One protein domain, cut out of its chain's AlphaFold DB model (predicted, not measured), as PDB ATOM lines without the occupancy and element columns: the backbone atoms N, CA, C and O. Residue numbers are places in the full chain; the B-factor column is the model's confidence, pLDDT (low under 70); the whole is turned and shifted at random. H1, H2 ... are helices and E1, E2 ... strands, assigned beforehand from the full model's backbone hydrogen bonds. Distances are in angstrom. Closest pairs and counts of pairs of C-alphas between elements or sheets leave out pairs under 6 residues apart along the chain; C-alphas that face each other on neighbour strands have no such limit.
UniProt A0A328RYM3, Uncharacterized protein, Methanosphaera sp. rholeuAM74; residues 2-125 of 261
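What this domain is: This is residues 2 to 125 of the 261 residues of an uncharacterized protein of Methanosphaera sp. rholeuAM74 (UniProt A0A328RYM3). A strongly twisted sheet of six strands curls round one long helix, H3, on one face, while on the opposite face H2 of the short helical hairpin H1 and H2 lies across part of E4 and E5, and H1 only grazes the sheet. The turns round residues 25 and 84 lie at one end of the longest axis. The printed part has 124 residues, with three named helices and six named strands in the order E1, E2, H1, H2, E3, E4, E5, H3, E6. The sheet runs E1, E2, E3, E4, E5, E6 and is mixed; the class is mixed, helices and strands. The whole is compact, with a radius of gyration of the C-alphas of 14.1 A and spans of 41 by 30 by 27 A.

Where its parts are: E1, residues 5 to 9, begins at C-alpha 5 (36.653, 14.988, -28.522), and E2 is residues 16 to 20. H1 is residues 32 to 39 and H2 residues 41 to 49, 12.5 A long. E3, residues 61 to 67, measures 20.1 A. E4, residues 70 to 79, measures 27.2 A and bends by 53 degrees at residue 73. E5, residues 88 to 96, measures 23.4 A and bends by 53 degrees at residue 93. H3, residues 103 to 117, measures 21.2 A and begins at C-alpha 103 (14.735, 7.300, -15.105). E6, residues 120 to 124, ends at C-alpha 124 (15.505, 5.571, -29.989).

How they stand to each other: E1 and E2 form an antiparallel hairpin, with N 6 and O 19 at 2.8 A. E2 and E3 are antiparallel, with N 18 and O 62 at 2.8 A. E3, E4 and E5 form a meander, each strand the antiparallel neighbour of the one before, with N 63 and O 75 at 2.9 A and N 76 and O 93 at 2.8 A. E5 and E6 are parallel, with N 91 and O 122 at 2.8 A; with H3 between them they form a strand-helix-strand unit with a right-handed crossover. The closest C-alphas of H3 and E3, Leu 105 and Val 65, are 7.1 A apart. H2 is on the opposite face from H3, at a height over the sheet of 9.5 A. H1 and H2 touch at Leu 36 and Leu 44, whose C-alphas are 6.0 A apart, at a steep tilt of 44 degrees, opposite ways. In H1, H2 and H3 every O i to N i+4 pair is within hydrogen-bond range.

The domain as a whole: The two C-alphas farthest apart, those of Ala 24 and Lys 99, are 42.3 A apart. The printed part has no cut. The links E2 to H1 and H2 to E3 are long, with 11 residues each. Mean pLDDT of the printed part is 85.7; residue 2, residues 23 to 27 and residues 81 to 86 are under 70.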
ATOM      1  N   LYS A   2      46.108  15.480 -30.417       56.72
ATOM      2  CA  LYS A   2      44.775  16.099 -30.403       56.72
ATOM      3  C   LYS A   2      43.833  15.109 -29.707       56.72
ATOM      4  O   LYS A   2      43.973  13.910 -29.938       56.72
ATOM      5  N   SER A   3      42.993  15.599 -28.802       70.25
ATOM      6  CA  SER A   3      41.905  14.795 -28.242       70.25
ATOM      7  C   SER A   3      40.912  14.494 -29.363       70.25
ATOM      8  O   SER A   3      40.689  15.357 -30.210       70.25
ATOM      9  N   ASP A   4      40.339  13.291 -29.371       85.25
ATOM     10  CA  ASP A   4      39.317  12.887 -30.349       85.25
ATOM     11  C   ASP A   4      37.952  13.551 -30.082       85.25
ATOM     12  O   ASP A   4      37.033  13.435 -30.887       85.25
ATOM     13  N   TYR A   5      37.835  14.257 -28.958       89.12
ATOM     14  CA  TYR A   5      36.653  14.988 -28.522       89.12
ATOM     15  C   TYR A   5      37.012  16.327 -27.870       89.12
ATOM     16  O   TYR A   5      38.100  16.487 -27.299       89.12
ATOM     17  N   GLU A   6      36.057  17.252 -27.891       89.94
ATOM     18  CA  GLU A   6      36.056  18.497 -27.123       89.94
ATOM     19  C   GLU A   6      35.215  18.331 -25.852       89.94
ATOM     20  O   GLU A   6      34.112  17.791 -25.895       89.94
ATOM     21  N   GLU A   7      35.741  18.787 -24.712       92.44
ATOM     22  CA  GLU A   7      35.021  18.821 -23.432       92.44
ATOM     23  C   GLU A   7      34.450  20.226 -23.205       92.44
ATOM     24  O   GLU A   7      35.181  21.219 -23.254       92.44
ATOM     25  N   VAL A   8      33.156  20.305 -22.898       91.06
ATOM     26  CA  VAL A   8      32.455  21.537 -22.525       91.06
ATOM     27  C   VAL A   8      31.781  21.330 -21.175       91.06
ATOM     28  O   VAL A   8      31.119  20.322 -20.946       91.06
ATOM     29  N   VAL A   9      31.927  22.292 -20.267       90.00
ATOM     30  CA  VAL A   9      31.255  22.266 -18.960       90.00
ATOM     31  C   VAL A   9      30.064  23.211 -19.008       90.00
ATOM     32  O   VAL A   9      30.234  24.398 -19.293       90.00
ATOM     33  N   SER A  10      28.867  22.701 -18.721       83.62
ATOM     34  CA  SER A  10      27.676  23.542 -18.626       83.62
ATOM     35  C   SER A  10      27.811  24.514 -17.451       83.62
ATOM     36  O   SER A  10      28.078  24.093 -16.321       83.62
ATOM     37  N   PRO A  11      27.601  25.821 -17.676       78.44
ATOM     38  CA  PRO A  11      27.663  26.813 -16.611       78.44
ATOM     39  C   PRO A  11      26.450  26.754 -15.671       78.44
ATOM     40  O   PRO A  11      26.470  27.406 -14.629       78.44
ATOM     41  N   VAL A  12      25.392  26.020 -16.039       76.88
ATOM     42  CA  VAL A  12      24.125  25.964 -15.290       76.88
ATOM     43  C   VAL A  12      24.175  24.900 -14.198       76.88
ATOM     44  O   VAL A  12      23.758  25.153 -13.072       76.88
ATOM     45  N   ASP A  13      24.708  23.725 -14.519       77.81
ATOM     46  CA  ASP A  13      24.642  22.535 -13.666       77.81
ATOM     47  C   ASP A  13      25.988  21.807 -13.528       77.81
ATOM     48  O   ASP A  13      26.070  20.740 -12.917       77.81
ATOM     49  N   ASN A  14      27.061  22.389 -14.077       85.12
ATOM     50  CA  ASN A  14      28.421  21.862 -14.021       85.12
ATOM     51  C   ASN A  14      28.546  20.434 -14.591       85.12
ATOM     52  O   ASN A  14      29.500  19.719 -14.267       85.12
ATOM     53  N   LYS A  15      27.592  19.976 -15.414       89.12
ATOM     54  CA  LYS A  15      27.709  18.714 -16.155       89.12
ATOM     55  C   LYS A  15      28.677  18.879 -17.315       89.12
ATOM     56  O   LYS A  15      28.738  19.938 -17.946       89.12
ATOM     57  N   LYS A  16      29.425  17.819 -17.602       92.56
ATOM     58  CA  LYS A  16      30.311  17.775 -18.761       92.56
ATOM     59  C   LYS A  16      29.612  17.191 -19.980       92.56
ATOM     60  O   LYS A  16      28.925  16.172 -19.898       92.56
ATOM     61  N   TYR A  17      29.858  17.849 -21.100       91.38
ATOM     62  CA  TYR A  17      29.497  17.458 -22.447       91.38
ATOM     63  C   TYR A  17      30.786  17.119 -23.181       91.38
ATOM     64  O   TYR A  17      31.778  17.844 -23.079       91.38
ATOM     65  N   TYR A  18      30.760  16.034 -23.935       92.25
ATOM     66  CA  TYR A  18      31.858  15.607 -24.777       92.25
ATOM     67  C   TYR A  18      31.343  15.502 -26.204       92.25
ATOM     68  O   TYR A  18      30.421  14.732 -26.470       92.25
ATOM     69  N   PHE A  19      31.930  16.281 -27.105       89.38
ATOM     70  CA  PHE A  19      31.579  16.310 -28.523       89.38
ATOM     71  C   PHE A  19      32.702  15.670 -29.319       89.38
ATOM     72  O   PHE A  19      33.855  16.074 -29.175       89.38
ATOM     73  N   ALA A  20      32.395  14.683 -30.151       88.12
ATOM     74  CA  ALA A  20      33.393  14.131 -31.050       88.12
ATOM     75  C   ALA A  20      33.874  15.193 -32.057       88.12
ATOM     76  O   ALA A  20      33.073  15.952 -32.598       88.12
ATOM     77  N   VAL A  21      35.187  15.260 -32.296       81.19
ATOM     78  CA  VAL A  21      35.782  16.236 -33.224       81.19
ATOM     79  C   VAL A  21      35.557  15.784 -34.669       81.19
ATOM     80  O   VAL A  21      35.886  14.652 -35.031       81.19
ATOM     81  N   GLU A  22      35.055  16.686 -35.510       71.25
ATOM     82  CA  GLU A  22      34.962  16.478 -36.958       71.25
ATOM     83  C   GLU A  22      36.343  16.607 -37.622       71.25
ATOM     84  O   GLU A  22      37.040  17.614 -37.455       71.25
ATOM     85  N   GLU A  23      36.747  15.613 -38.420       58.53
ATOM     86  CA  GLU A  23      37.903  15.733 -39.314       58.53
ATOM     87  C   GLU A  23      37.481  15.458 -40.761       58.53
ATOM     88  O   GLU A  23      37.019  14.367 -41.078       58.53
ATOM     89  N   ALA A  24      37.684  16.459 -41.631       51.12
ATOM     90  CA  ALA A  24      37.653  16.360 -43.096       51.12
ATOM     91  C   ALA A  24      36.572  15.403 -43.649       51.12
ATOM     92  O   ALA A  24      36.881  14.322 -44.153       51.12
ATOM     93  N   ASP A  25      35.312  15.835 -43.544       52.28
ATOM     94  CA  ASP A  25      34.115  15.194 -44.108       52.28
ATOM     95  C   ASP A  25      33.676  13.863 -43.465       52.28
ATOM     96  O   ASP A  25      32.804  13.188 -44.007       52.28
ATOM     97  N   ASN A  26      34.221  13.473 -42.302       56.91
ATOM     98  CA  ASN A  26      33.666  12.376 -41.500       56.91
ATOM     99  C   ASN A  26      33.566  12.747 -40.015       56.91
ATOM    100  O   ASN A  26      34.566  13.059 -39.364       56.91
ATOM    101  N   ILE A  27      32.359  12.634 -39.452       59.59
ATOM    102  CA  ILE A  27      32.162  12.688 -38.001       59.59
ATOM    103  C   ILE A  27      32.762  11.417 -37.399       59.59
ATOM    104  O   ILE A  27      32.320  10.299 -37.684       59.59
ATOM    105  N   LYS A  28      33.793  11.576 -36.566       73.38
ATOM    106  CA  LYS A  28      34.431  10.456 -35.877       73.38
ATOM    107  C   LYS A  28      33.511   9.968 -34.760       73.38
ATOM    108  O   LYS A  28      33.287  10.672 -33.791       73.38
ATOM    109  N   GLU A  29      32.987   8.754 -34.862       83.94
ATOM    110  CA  GLU A  29      32.293   8.123 -33.733       83.94
ATOM    111  C   GLU A  29      33.317   7.607 -32.713       83.94
ATOM    112  O   GLU A  29      34.280   6.925 -33.086       83.94
ATOM    113  N   ILE A  30      33.107   7.882 -31.426       90.00
ATOM    114  CA  ILE A  30      34.035   7.473 -30.366       90.00
ATOM    115  C   ILE A  30      33.538   6.182 -29.708       90.00
ATOM    116  O   ILE A  30      32.384   6.136 -29.275       90.00
ATOM    117  N   PRO A  31      34.373   5.130 -29.583       92.19
ATOM    118  CA  PRO A  31      33.996   3.912 -28.870       92.19
ATOM    119  C   PRO A  31      33.672   4.195 -27.398       92.19
ATOM    120  O   PRO A  31      34.523   4.658 -26.633       92.19
ATOM    121  N   LEU A  32      32.449   3.867 -26.974       93.38
ATOM    122  CA  LEU A  32      31.967   4.144 -25.619       93.38
ATOM    123  C   LEU A  32      32.818   3.433 -24.567       93.38
ATOM    124  O   LEU A  32      33.218   4.035 -23.573       93.38
ATOM    125  N   LYS A  33      33.143   2.159 -24.808       93.81
ATOM    126  CA  LYS A  33      33.965   1.351 -23.902       93.81
ATOM    127  C   LYS A  33      35.314   2.002 -23.608       93.81
ATOM    128  O   LYS A  33      35.707   2.072 -22.449       93.81
ATOM    129  N   GLU A  34      36.024   2.453 -24.639       92.94
ATOM    130  CA  GLU A  34      37.359   3.043 -24.490       92.94
ATOM    131  C   GLU A  34      37.298   4.350 -23.701       92.94
ATOM    132  O   GLU A  34      38.093   4.552 -22.782       92.94
ATOM    133  N   PHE A  35      36.298   5.187 -23.990       94.12
ATOM    134  CA  PHE A  35      36.061   6.425 -23.258       94.12
ATOM    135  C   PHE A  35      35.723   6.179 -21.779       94.12
ATOM    136  O   PHE A  35      36.300   6.811 -20.893       94.12
ATOM    137  N   LEU A  36      34.834   5.227 -21.479       95.25
ATOM    138  CA  LEU A  36      34.481   4.901 -20.095       95.25
ATOM    139  C   LEU A  36      35.678   4.336 -19.316       95.25
ATOM    140  O   LEU A  36      35.851   4.692 -18.155       95.25
ATOM    141  N   VAL A  37      36.539   3.522 -19.946       94.19
ATOM    142  CA  VAL A  37      37.777   3.025 -19.311       94.19
ATOM    143  C   VAL A  37      38.675   4.179 -18.858       94.19
ATOM    144  O   VAL A  37      39.245   4.107 -17.771       94.19
ATOM    145  N   SER A  38      38.827   5.227 -19.674       92.75
ATOM    146  CA  SER A  38      39.722   6.344 -19.351       92.75
ATOM    147  C   SER A  38      39.108   7.378 -18.413       92.75
ATOM    148  O   SER A  38      39.842   7.996 -17.643       92.75
ATOM    149  N   THR A  39      37.792   7.592 -18.497       94.81
ATOM    150  CA  THR A  39      37.140   8.773 -17.911       94.81
ATOM    151  C   THR A  39      36.202   8.424 -16.753       94.81
ATOM    152  O   THR A  39      36.163   9.156 -15.767       94.81
ATOM    153  N   TYR A  40      35.492   7.292 -16.826       95.62
ATOM    154  CA  TYR A  40      34.488   6.881 -15.833       95.62
ATOM    155  C   TYR A  40      34.546   5.368 -15.534       95.62
ATOM    156  O   TYR A  40      33.574   4.648 -15.790       95.62
ATOM    157  N   PRO A  41      35.666   4.855 -14.984       94.62
ATOM    158  CA  PRO A  41      35.853   3.418 -14.772       94.62
ATOM    159  C   PRO A  41      34.778   2.799 -13.864       94.62
ATOM    160  O   PRO A  41      34.316   1.694 -14.139       94.62
ATOM    161  N   ASP A  42      34.302   3.535 -12.856       93.44
ATOM    162  CA  ASP A  42      33.260   3.062 -11.935       93.44
ATOM    163  C   ASP A  42      31.915   2.801 -12.642       93.44
ATOM    164  O   ASP A  42      31.188   1.871 -12.291       93.44
ATOM    165  N   ILE A  43      31.584   3.597 -13.668       95.19
ATOM    166  CA  ILE A  43      30.371   3.393 -14.470       95.19
ATOM    167  C   ILE A  43      30.508   2.123 -15.313       95.19
ATOM    168  O   ILE A  43      29.569   1.331 -15.393       95.19
ATOM    169  N   LEU A  44      31.681   1.900 -15.915       94.69
ATOM    170  CA  LEU A  44      31.951   0.694 -16.698       94.69
ATOM    171  C   LEU A  44      31.886  -0.576 -15.846       94.69
ATOM    172  O   LEU A  44      31.368  -1.597 -16.300       94.69
ATOM    173  N   ASP A  45      32.406  -0.527 -14.622       93.06
ATOM    174  CA  ASP A  45      32.346  -1.662 -13.704       93.06
ATOM    175  C   ASP A  45      30.901  -1.972 -13.285       93.06
ATOM    176  O   ASP A  45      30.524  -3.144 -13.237       93.06
ATOM    177  N   SER A  46      30.068  -0.944 -13.093       93.81
ATOM    178  CA  SER A  46      28.634  -1.104 -12.818       93.81
ATOM    179  C   SER A  46      27.862  -1.673 -14.021       93.81
ATOM    180  O   SER A  46      27.089  -2.616 -13.874       93.81
ATOM    181  N   LEU A  47      28.130  -1.188 -15.240       92.31
ATOM    182  CA  LEU A  47      27.568  -1.766 -16.472       92.31
ATOM    183  C   LEU A  47      27.865  -3.270 -16.573       92.31
ATOM    184  O   LEU A  47      26.984  -4.071 -16.883       92.31
ATOM    185  N   ARG A  48      29.112  -3.663 -16.284       90.88
ATOM    186  CA  ARG A  48      29.545  -5.066 -16.314       90.88
ATOM    187  C   ARG A  48      28.881  -5.905 -15.230       90.88
ATOM    188  O   ARG A  48      28.538  -7.051 -15.512       90.88
ATOM    189  N   SER A  49      28.708  -5.372 -14.016       90.50
ATOM    190  CA  SER A  49      27.996  -6.094 -12.953       90.50
ATOM    191  C   SER A  49      26.536  -6.343 -13.308       90.50
ATOM    192  O   SER A  49      25.993  -7.380 -12.932       90.50
ATOM    193  N   ASP A  50      25.943  -5.434 -14.082       86.31
ATOM    194  CA  ASP A  50      24.565  -5.529 -14.563       86.31
ATOM    195  C   ASP A  50      24.444  -6.372 -15.850       86.31
ATOM    196  O   ASP A  50      23.349  -6.550 -16.378       86.31
ATOM    197  N   GLY A  51      25.556  -6.919 -16.359       86.12
ATOM    198  CA  GLY A  51      25.579  -7.770 -17.550       86.12
ATOM    199  C   GLY A  51      25.435  -7.019 -18.878       86.12
ATOM    200  O   GLY A  51      25.180  -7.647 -19.905       86.12
ATOM    201  N   ILE A  52      25.608  -5.694 -18.884       85.12
ATOM    202  CA  ILE A  52      25.452  -4.857 -20.076       85.12
ATOM    203  C   ILE A  52      26.748  -4.868 -20.899       85.12
ATOM    204  O   ILE A  52      27.838  -4.575 -20.401       85.12
ATOM    205  N   ILE A  53      26.625  -5.189 -22.189       82.94
ATOM    206  CA  ILE A  53      27.741  -5.235 -23.141       82.94
ATOM    207  C   ILE A  53      27.784  -3.917 -23.921       82.94
ATOM    208  O   ILE A  53      26.844  -3.586 -24.634       82.94
ATOM    209  N   VAL A  54      28.900  -3.188 -23.828       85.81
ATOM    210  CA  VAL A  54      29.089  -1.875 -24.486       85.81
ATOM    211  C   VAL A  54      30.163  -1.884 -25.581       85.81
ATOM    212  O   VAL A  54      30.578  -0.834 -26.062       85.81
ATOM    213  N   ASP A  55      30.633  -3.068 -25.977       83.56
ATOM    214  CA  ASP A  55      31.784  -3.248 -26.874       83.56
ATOM    215  C   ASP A  55      31.572  -2.658 -28.277       83.56
ATOM    216  O   ASP A  55      32.531  -2.214 -28.901       83.56
ATOM    217  N   ASN A  56      30.323  -2.613 -28.741       82.69
ATOM    218  CA  ASN A  56      29.957  -2.101 -30.064       82.69
ATOM    219  C   ASN A  56      29.298  -0.717 -30.015       82.69
ATOM    220  O   ASN A  56      28.918  -0.191 -31.059       82.69
ATOM    221  N   LEU A  57      29.136  -0.134 -28.822       87.50
ATOM    222  CA  LEU A  57      28.494   1.166 -28.675       87.50
ATOM    223  C   LEU A  57      29.490   2.280 -28.967       87.50
ATOM    224  O   LEU A  57      30.644   2.253 -28.528       87.50
ATOM    225  N   LYS A  58      29.012   3.285 -29.689       89.81
ATOM    226  CA  LYS A  58      29.757   4.498 -29.988       89.81
ATOM    227  C   LYS A  58      28.872   5.713 -29.774       89.81
ATOM    228  O   LYS A  58      27.663   5.572 -29.616       89.81
ATOM    229  N   TRP A  59      29.490   6.882 -29.744       90.88
ATOM    230  CA  TRP A  59      28.783   8.132 -29.523       90.88
ATOM    231  C   TRP A  59      29.403   9.282 -30.313       90.88
ATOM    232  O   TRP A  59      30.608   9.287 -30.592       90.88
ATOM    233  N   ARG A  60      28.559  10.264 -30.644       89.31
ATOM    234  CA  ARG A  60      28.954  11.574 -31.186       89.31
ATOM    235  C   ARG A  60      28.870  12.669 -30.124       89.31
ATOM    236  O   ARG A  60      29.753  13.518 -30.042       89.31
ATOM    237  N   LEU A  61      27.856  12.592 -29.264       90.69
ATOM    238  CA  LEU A  61      27.713  13.412 -28.067       90.69
ATOM    239  C   LEU A  61      27.568  12.509 -26.841       90.69
ATOM    240  O   LEU A  61      26.683  11.659 -26.801       90.69
ATOM    241  N   PHE A  62      28.408  12.708 -25.831       94.00
ATOM    242  CA  PHE A  62      28.283  12.078 -24.517       94.00
ATOM    243  C   PHE A  62      28.034  13.156 -23.469       94.00
ATOM    244  O   PHE A  62      28.692  14.197 -23.470       94.00
ATOM    245  N   LYS A  63      27.120  12.894 -22.537       93.88
ATOM    246  CA  LYS A  63      26.843  13.795 -21.419       93.88
ATOM    247  C   LYS A  63      26.760  13.027 -20.105       93.88
ATOM    248  O   LYS A  63      26.203  11.930 -20.033       93.88
ATOM    249  N   GLU A  64      27.337  13.613 -19.060       94.88
ATOM    250  CA  GLU A  64      27.254  13.093 -17.694       94.88
ATOM    251  C   GLU A  64      25.825  13.175 -17.143       94.88
ATOM    252  O   GLU A  64      25.172  14.209 -17.253       94.88
ATOM    253  N   VAL A  65      25.390  12.142 -16.421       93.56
ATOM    254  CA  VAL A  65      24.206  12.213 -15.552       93.56
ATOM    255  C   VAL A  65      24.678  12.325 -14.107       93.56
ATOM    256  O   VAL A  65      25.497  11.519 -13.654       93.56
ATOM    257  N   LYS A  66      24.172  13.323 -13.373       91.19
ATOM    258  CA  LYS A  66      24.582  13.617 -11.992       91.19
ATOM    259  C   LYS A  66      23.446  13.484 -10.983       91.19
ATOM    260  O   LYS A  66      22.296  13.777 -11.290       91.19
ATOM    261  N   SER A  67      23.810  13.101  -9.762       88.62
ATOM    262  CA  SER A  67      22.974  13.146  -8.558       88.62
ATOM    263  C   SER A  67      23.845  13.621  -7.393       88.62
ATOM    264  O   SER A  67      24.915  13.054  -7.174       88.62
ATOM    265  N   ASP A  68      23.431  14.684  -6.696       84.31
ATOM    266  CA  ASP A  68      24.182  15.319  -5.598       84.31
ATOM    267  C   ASP A  68      25.680  15.525  -5.923       84.31
ATOM    268  O   ASP A  68      26.567  15.054  -5.208       84.31
ATOM    269  N   ASP A  69      25.960  16.170  -7.065       83.94
ATOM    270  CA  ASP A  69      27.296  16.439  -7.639       83.94
ATOM    271  C   ASP A  69      28.144  15.212  -8.023       83.94
ATOM    272  O   ASP A  69      29.221  15.352  -8.613       83.94
ATOM    273  N   CYS A  70      27.661  13.999  -7.765       89.69
ATOM    274  CA  CYS A  70      28.314  12.766  -8.185       89.69
ATOM    275  C   CYS A  70      27.873  12.394  -9.601       89.69
ATOM    276  O   CYS A  70      26.681  12.413  -9.904       89.69
ATOM    277  N   VAL A  71      28.813  12.006 -10.466       93.88
ATOM    278  CA  VAL A  71      28.474  11.394 -11.759       93.88
ATOM    279  C   VAL A  71      27.976   9.977 -11.489       93.88
ATOM    280  O   VAL A  71      28.709   9.142 -10.961       93.88
ATOM    281  N   VAL A  72      26.712   9.724 -11.815       94.31
ATOM    282  CA  VAL A  72      26.015   8.459 -11.526       94.31
ATOM    283  C   VAL A  72      25.634   7.688 -12.782       94.31
ATOM    284  O   VAL A  72      25.080   6.594 -12.687       94.31
ATOM    285  N   GLY A  73      25.914   8.246 -13.954       95.19
ATOM    286  CA  GLY A  73      25.496   7.677 -15.219       95.19
ATOM    287  C   GLY A  73      25.915   8.525 -16.407       95.19
ATOM    288  O   GLY A  73      26.668   9.492 -16.269       95.19
ATOM    289  N   TYR A  74      25.391   8.164 -17.570       95.31
ATOM    290  CA  TYR A  74      25.585   8.902 -18.807       95.31
ATOM    291  C   TYR A  74      24.367   8.800 -19.716       95.31
ATOM    292  O   TYR A  74      23.545   7.888 -19.590       95.31
ATOM    293  N   VAL A  75      24.327   9.709 -20.681       95.12
ATOM    294  CA  VAL A  75      23.539   9.594 -21.906       95.12
ATOM    295  C   VAL A  75      24.457   9.806 -23.108       95.12
ATOM    296  O   VAL A  75      25.452  10.534 -23.026       95.12
ATOM    297  N   THR A  76      24.133   9.173 -24.227       94.06
ATOM    298  CA  THR A  76      24.795   9.413 -25.506       94.06
ATOM    299  C   THR A  76      23.780   9.711 -26.588       94.06
ATOM    300  O   THR A  76      22.757   9.027 -26.696       94.06
ATOM    301  N   TYR A  77      24.116  10.680 -27.429       91.44
ATOM    302  CA  TYR A  77      23.320  11.070 -28.574       91.44
ATOM    303  C   TYR A  77      24.100  10.883 -29.874       91.44
ATOM    304  O   TYR A  77      25.308  11.147 -29.940       91.44
ATOM    305  N   ASP A  78      23.372  10.470 -30.903       87.38
ATOM    306  CA  ASP A  78      23.787  10.575 -32.296       87.38
ATOM    307  C   ASP A  78      23.097  11.770 -32.958       87.38
ATOM    308  O   ASP A  78      22.114  12.308 -32.445       87.38
ATOM    309  N   ILE A  79      23.630  12.205 -34.097       79.88
ATOM    310  CA  ILE A  79      23.075  13.305 -34.890       79.88
ATOM    311  C   ILE A  79      22.517  12.696 -36.171       79.88
ATOM    312  O   ILE A  79      23.277  12.066 -36.911       79.88
ATOM    313  N   LEU A  80      21.217  12.871 -36.422       74.25
ATOM    314  CA  LEU A  80      20.586  12.489 -37.688       74.25
ATOM    315  C   LEU A  80      20.837  13.593 -38.723       74.25
ATOM    316  O   LEU A  80      20.245  14.668 -38.651       74.25
ATOM    317  N   GLU A  81      21.729  13.319 -39.675       62.22
ATOM    318  CA  GLU A  81      22.134  14.257 -40.737       62.22
ATOM    319  C   GLU A  81      21.137  14.317 -41.911       62.22
ATOM    320  O   GLU A  81      21.207  15.225 -42.734       62.22
ATOM    321  N   GLU A  82      20.196  13.370 -41.995       56.00
ATOM    322  CA  GLU A  82      19.240  13.245 -43.112       56.00
ATOM    323  C   GLU A  82      18.176  14.355 -43.141       56.00
ATOM    324  O   GLU A  82      17.569  14.614 -44.181       56.00
ATOM    325  N   PHE A  83      17.983  15.066 -42.028       53.31
ATOM    326  CA  PHE A  83      17.082  16.211 -41.965       53.31
ATOM    327  C   PHE A  83      17.873  17.489 -42.255       53.31
ATOM    328  O   PHE A  83      18.773  17.861 -41.503       53.31
ATOM    329  N   THR A  84      17.510  18.173 -43.345       45.19
ATOM    330  CA  THR A  84      18.230  19.299 -43.976       45.19
ATOM    331  C   THR A  84      18.543  20.503 -43.074       45.19
ATOM    332  O   THR A  84      19.288  21.382 -43.498       45.19
ATOM    333  N   ASP A  85      18.033  20.521 -41.840       53.72
ATOM    334  CA  ASP A  85      18.196  21.598 -40.860       53.72
ATOM    335  C   ASP A  85      18.993  21.199 -39.593       53.72
ATOM    336  O   ASP A  85      18.927  21.923 -38.605       53.72
ATOM    337  N   TYR A  86      19.742  20.081 -39.578       55.28
ATOM    338  CA  TYR A  86      20.689  19.684 -38.502       55.28
ATOM    339  C   TYR A  86      20.215  19.959 -37.059       55.28
ATOM    340  O   TYR A  86      20.914  20.586 -36.265       55.28
ATOM    341  N   THR A  87      19.015  19.509 -36.701       72.00
ATOM    342  CA  THR A  87      18.399  19.844 -35.400       72.00
ATOM    343  C   THR A  87      17.846  18.634 -34.660       72.00
ATOM    344  O   THR A  87      17.081  18.821 -33.721       72.00
ATOM    345  N   ILE A  88      18.226  17.403 -35.021       85.38
ATOM    346  CA  ILE A  88      17.757  16.197 -34.321       85.38
ATOM    347  C   ILE A  88      18.909  15.459 -33.634       85.38
ATOM    348  O   ILE A  88      19.816  14.941 -34.289       85.38
ATOM    349  N   LEU A  89      18.826  15.374 -32.304       89.75
ATOM    350  CA  LEU A  89      19.635  14.483 -31.478       89.75
ATOM    351  C   LEU A  89      18.859  13.200 -31.205       89.75
ATOM    352  O   LEU A  89      17.757  13.233 -30.660       89.75
ATOM    353  N   VAL A  90      19.450  12.059 -31.532       91.81
ATOM    354  CA  VAL A  90      18.876  10.746 -31.238       91.81
ATOM    355  C   VAL A  90      19.502  10.220 -29.964       91.81
ATOM    356  O   VAL A  90      20.691   9.912 -29.954       91.81
ATOM    357  N   LEU A  91      18.719  10.086 -28.895       94.00
ATOM    358  CA  LEU A  91      19.170   9.394 -27.690       94.00
ATOM    359  C   LEU A  91      19.394   7.919 -28.035       94.00
ATOM    360  O   LEU A  91      18.433   7.190 -28.272       94.00
ATOM    361  N   ASN A  92      20.658   7.498 -28.064       87.38
ATOM    362  CA  ASN A  92      21.063   6.165 -28.514       87.38
ATOM    363  C   ASN A  92      21.326   5.210 -27.340       87.38
ATOM    364  O   ASN A  92      20.966   4.037 -27.376       87.38
ATOM    365  N   SER A  93      21.945   5.704 -26.268       90.75
ATOM    366  CA  SER A  93      22.234   4.902 -25.078       90.75
ATOM    367  C   SER A  93      22.189   5.768 -23.833       90.75
ATOM    368  O   SER A  93      22.499   6.957 -23.862       90.75
ATOM    369  N   TYR A  94      21.809   5.160 -22.720       93.56
ATOM    370  CA  TYR A  94      21.886   5.774 -21.410       93.56
ATOM    371  C   TYR A  94      22.086   4.692 -20.355       93.56
ATOM    372  O   TYR A  94      21.705   3.535 -20.538       93.56
ATOM    373  N   TYR A  95      22.671   5.078 -19.230       93.44
ATOM    374  CA  TYR A  95      22.843   4.192 -18.090       93.44
ATOM    375  C   TYR A  95      22.899   4.997 -16.800       93.44
ATOM    376  O   TYR A  95      23.496   6.071 -16.760       93.44
ATOM    377  N   ILE A  96      22.311   4.451 -15.737       92.94
ATOM    378  CA  ILE A  96      22.428   4.962 -14.373       92.94
ATOM    379  C   ILE A  96      22.812   3.791 -13.478       92.94
ATOM    380  O   ILE A  96      22.183   2.736 -13.529       92.94
ATOM    381  N   ILE A  97      23.824   3.990 -12.636       91.94
ATOM    382  CA  ILE A  97      24.265   3.010 -11.641       91.94
ATOM    383  C   ILE A  97      23.080   2.614 -10.747       91.94
ATOM    384  O   ILE A  97      22.414   3.480 -10.180       91.94
ATOM    385  N   GLY A  98      22.868   1.309 -10.540       85.75
ATOM    386  CA  GLY A  98      21.649   0.759  -9.931       85.75
ATOM    387  C   GLY A  98      21.215   1.360  -8.580       85.75
ATOM    388  O   GLY A  98      20.023   1.497  -8.317       85.75
ATOM    389  N   LYS A  99      22.143   1.797  -7.715       85.00
ATOM    390  CA  LYS A  99      21.784   2.473  -6.442       85.00
ATOM    391  C   LYS A  99      21.173   3.874  -6.618       85.00
ATOM    392  O   LYS A  99      20.573   4.382  -5.678       85.00
ATOM    393  N   TYR A 100      21.341   4.483  -7.789       85.38
ATOM    394  CA  TYR A 100      20.810   5.796  -8.163       85.38
ATOM    395  C   TYR A 100      19.717   5.692  -9.230       85.38
ATOM    396  O   TYR A 100      19.379   6.697  -9.845       85.38
ATOM    397  N   HIS A 101      19.208   4.484  -9.495       80.88
ATOM    398  CA  HIS A 101      18.342   4.182 -10.632       80.88
ATOM    399  C   HIS A 101      17.037   4.985 -10.593       80.88
ATOM    400  O   HIS A 101      16.036   4.560 -10.018       80.88
ATOM    401  N   ASP A 102      17.046   6.130 -11.266       88.88
ATOM    402  CA  ASP A 102      15.892   6.991 -11.469       88.88
ATOM    403  C   ASP A 102      15.861   7.465 -12.924       88.88
ATOM    404  O   ASP A 102      16.627   8.333 -13.340       88.88
ATOM    405  N   TYR A 103      14.944   6.897 -13.712       91.00
ATOM    406  CA  TYR A 103      14.735   7.300 -15.105       91.00
ATOM    407  C   TYR A 103      14.293   8.764 -15.236       91.00
ATOM    408  O   TYR A 103      14.458   9.345 -16.304       91.00
ATOM    409  N   GLY A 104      13.789   9.385 -14.164       93.12
ATOM    410  CA  GLY A 104      13.504  10.815 -14.130       93.12
ATOM    411  C   GLY A 104      14.741  11.675 -14.393       93.12
ATOM    412  O   GLY A 104      14.603  12.709 -15.036       93.12
ATOM    413  N   LEU A 105      15.936  11.222 -13.990       92.62
ATOM    414  CA  LEU A 105      17.197  11.913 -14.286       92.62
ATOM    415  C   LEU A 105      17.515  11.912 -15.786       92.62
ATOM    416  O   LEU A 105      18.050  12.892 -16.294       92.62
ATOM    417  N   ILE A 106      17.169  10.834 -16.498       94.38
ATOM    418  CA  ILE A 106      17.333  10.757 -17.957       94.38
ATOM    419  C   ILE A 106      16.341  11.687 -18.649       94.38
ATOM    420  O   ILE A 106      16.717  12.401 -19.570       94.38
ATOM    421  N   VAL A 107      15.088  11.719 -18.189       95.00
ATOM    422  CA  VAL A 107      14.073  12.624 -18.746       95.00
ATOM    423  C   VAL A 107      14.466  14.089 -18.552       95.00
ATOM    424  O   VAL A 107      14.406  14.862 -19.505       95.00
ATOM    425  N   ASP A 108      14.916  14.459 -17.350       91.69
ATOM    426  CA  ASP A 108      15.407  15.813 -17.077       91.69
ATOM    427  C   ASP A 108      16.586  16.165 -17.994       91.69
ATOM    428  O   ASP A 108      16.642  17.267 -18.537       91.69
ATOM    429  N   ASP A 109      17.495  15.210 -18.217       90.12
ATOM    430  CA  ASP A 109      18.632  15.402 -19.109       90.12
ATOM    431  C   ASP A 109      18.225  15.629 -20.568       90.12
ATOM    432  O   ASP A 109      18.743  16.549 -21.204       90.12
ATOM    433  N   ILE A 110      17.290  14.828 -21.087       92.25
ATOM    434  CA  ILE A 110      16.771  14.951 -22.454       92.25
ATOM    435  C   ILE A 110      16.217  16.364 -22.684       92.25
ATOM    436  O   ILE A 110      16.575  17.020 -23.665       92.25
ATOM    437  N   ILE A 111      15.377  16.846 -21.762       91.19
ATOM    438  CA  ILE A 111      14.741  18.169 -21.848       91.19
ATOM    439  C   ILE A 111      15.801  19.276 -21.804       91.19
ATOM    440  O   ILE A 111      15.793  20.193 -22.627       91.19
ATOM    441  N   GLU A 112      16.730  19.187 -20.853       89.19
ATOM    442  CA  GLU A 112      17.792  20.175 -20.671       89.19
ATOM    443  C   GLU A 112      18.728  20.240 -21.884       89.19
ATOM    444  O   GLU A 112      19.086  21.333 -22.328       89.19
ATOM    445  N   THR A 113      19.107  19.083 -22.428       87.94
ATOM    446  CA  THR A 113      19.991  18.969 -23.593       87.94
ATOM    447  C   THR A 113      19.332  19.564 -24.833       87.94
ATOM    448  O   THR A 113      19.954  20.386 -25.507       87.94
ATOM    449  N   GLY A 114      18.065  19.222 -25.098       87.00
ATOM    450  CA  GLY A 114      17.321  19.793 -26.220       87.00
ATOM    451  C   GLY A 114      17.217  21.316 -26.129       87.00
ATOM    452  O   GLY A 114      17.542  22.028 -27.080       87.00
ATOM    453  N   PHE A 115      16.875  21.838 -24.947       85.62
ATOM    454  CA  PHE A 115      16.767  23.281 -24.725       85.62
ATOM    455  C   PHE A 115      18.113  24.008 -24.855       85.62
ATOM    456  O   PHE A 115      18.198  25.055 -25.494       85.62
ATOM    457  N   SER A 116      19.168  23.460 -24.249       82.75
ATOM    458  CA  SER A 116      20.470  24.126 -24.138       82.75
ATOM    459  C   SER A 116      21.255  24.115 -25.447       82.75
ATOM    460  O   SER A 116      21.995  25.059 -25.720       82.75
ATOM    461  N   LEU A 117      21.097  23.067 -26.258       81.88
ATOM    462  CA  LEU A 117      21.761  22.954 -27.556       81.88
ATOM    463  C   LEU A 117      20.885  23.461 -28.715       81.88
ATOM    464  O   LEU A 117      21.396  23.658 -29.812       81.88
ATOM    465  N   GLY A 118      19.587  23.697 -28.484       83.12
ATOM    466  CA  GLY A 118      18.643  24.108 -29.527       83.12
ATOM    467  C   GLY A 118      18.274  22.980 -30.496       83.12
ATOM    468  O   GLY A 118      17.895  23.254 -31.631       83.12
ATOM    469  N   PHE A 119      18.400  21.725 -30.056       84.81
ATOM    470  CA  PHE A 119      18.051  20.538 -30.836       84.81
ATOM    471  C   PHE A 119      16.715  19.964 -30.364       84.81
ATOM    472  O   PHE A 119      16.404  19.944 -29.174       84.81
ATOM    473  N   ASN A 120      15.957  19.406 -31.298       88.31
ATOM    474  CA  ASN A 120      14.903  18.456 -30.992       88.31
ATOM    475  C   ASN A 120      15.547  17.123 -30.607       88.31
ATOM    476  O   ASN A 120      16.449  16.639 -31.291       88.31
ATOM    477  N   VAL A 121      15.087  16.520 -29.515       92.31
ATOM    478  CA  VAL A 121      15.557  15.196 -29.103       92.31
ATOM    479  C   VAL A 121      14.525  14.154 -29.503       92.31
ATOM    480  O   VAL A 121      13.328  14.361 -29.325       92.31
ATOM    481  N   VAL A 122      14.999  13.032 -30.026       94.25
ATOM    482  CA  VAL A 122      14.203  11.851 -30.357       94.25
ATOM    483  C   VAL A 122      14.749  10.672 -29.562       94.25
ATOM    484  O   VAL A 122      15.963  10.503 -29.444       94.25
ATOM    485  N   ILE A 123      13.869   9.849 -28.996       95.81
ATOM    486  CA  ILE A 123      14.270   8.707 -28.169       95.81
ATOM    487  C   ILE A 123      14.251   7.441 -29.016       95.81
ATOM    488  O   ILE A 123      13.180   6.982 -29.410       95.81
ATOM    489  N   ARG A 124      15.420   6.845 -29.270       93.81
ATOM    490  CA  ARG A 124      15.505   5.571 -29.989       93.81
ATOM    491  C   ARG A 124      15.272   4.401 -29.039       93.81
ATOM    492  O   ARG A 124      15.866   4.348 -27.966       93.81
ATOM    493  N   TYR A 125      14.421   3.462 -29.448       92.69
ATOM    494  CA  TYR A 125      14.115   2.233 -28.705       92.69
ATOM    495  C   TYR A 125      13.819   2.455 -27.211       92.69
ATOM    496  O   TYR A 125      14.476   1.866 -26.346       92.69
TER     497      TYR A 125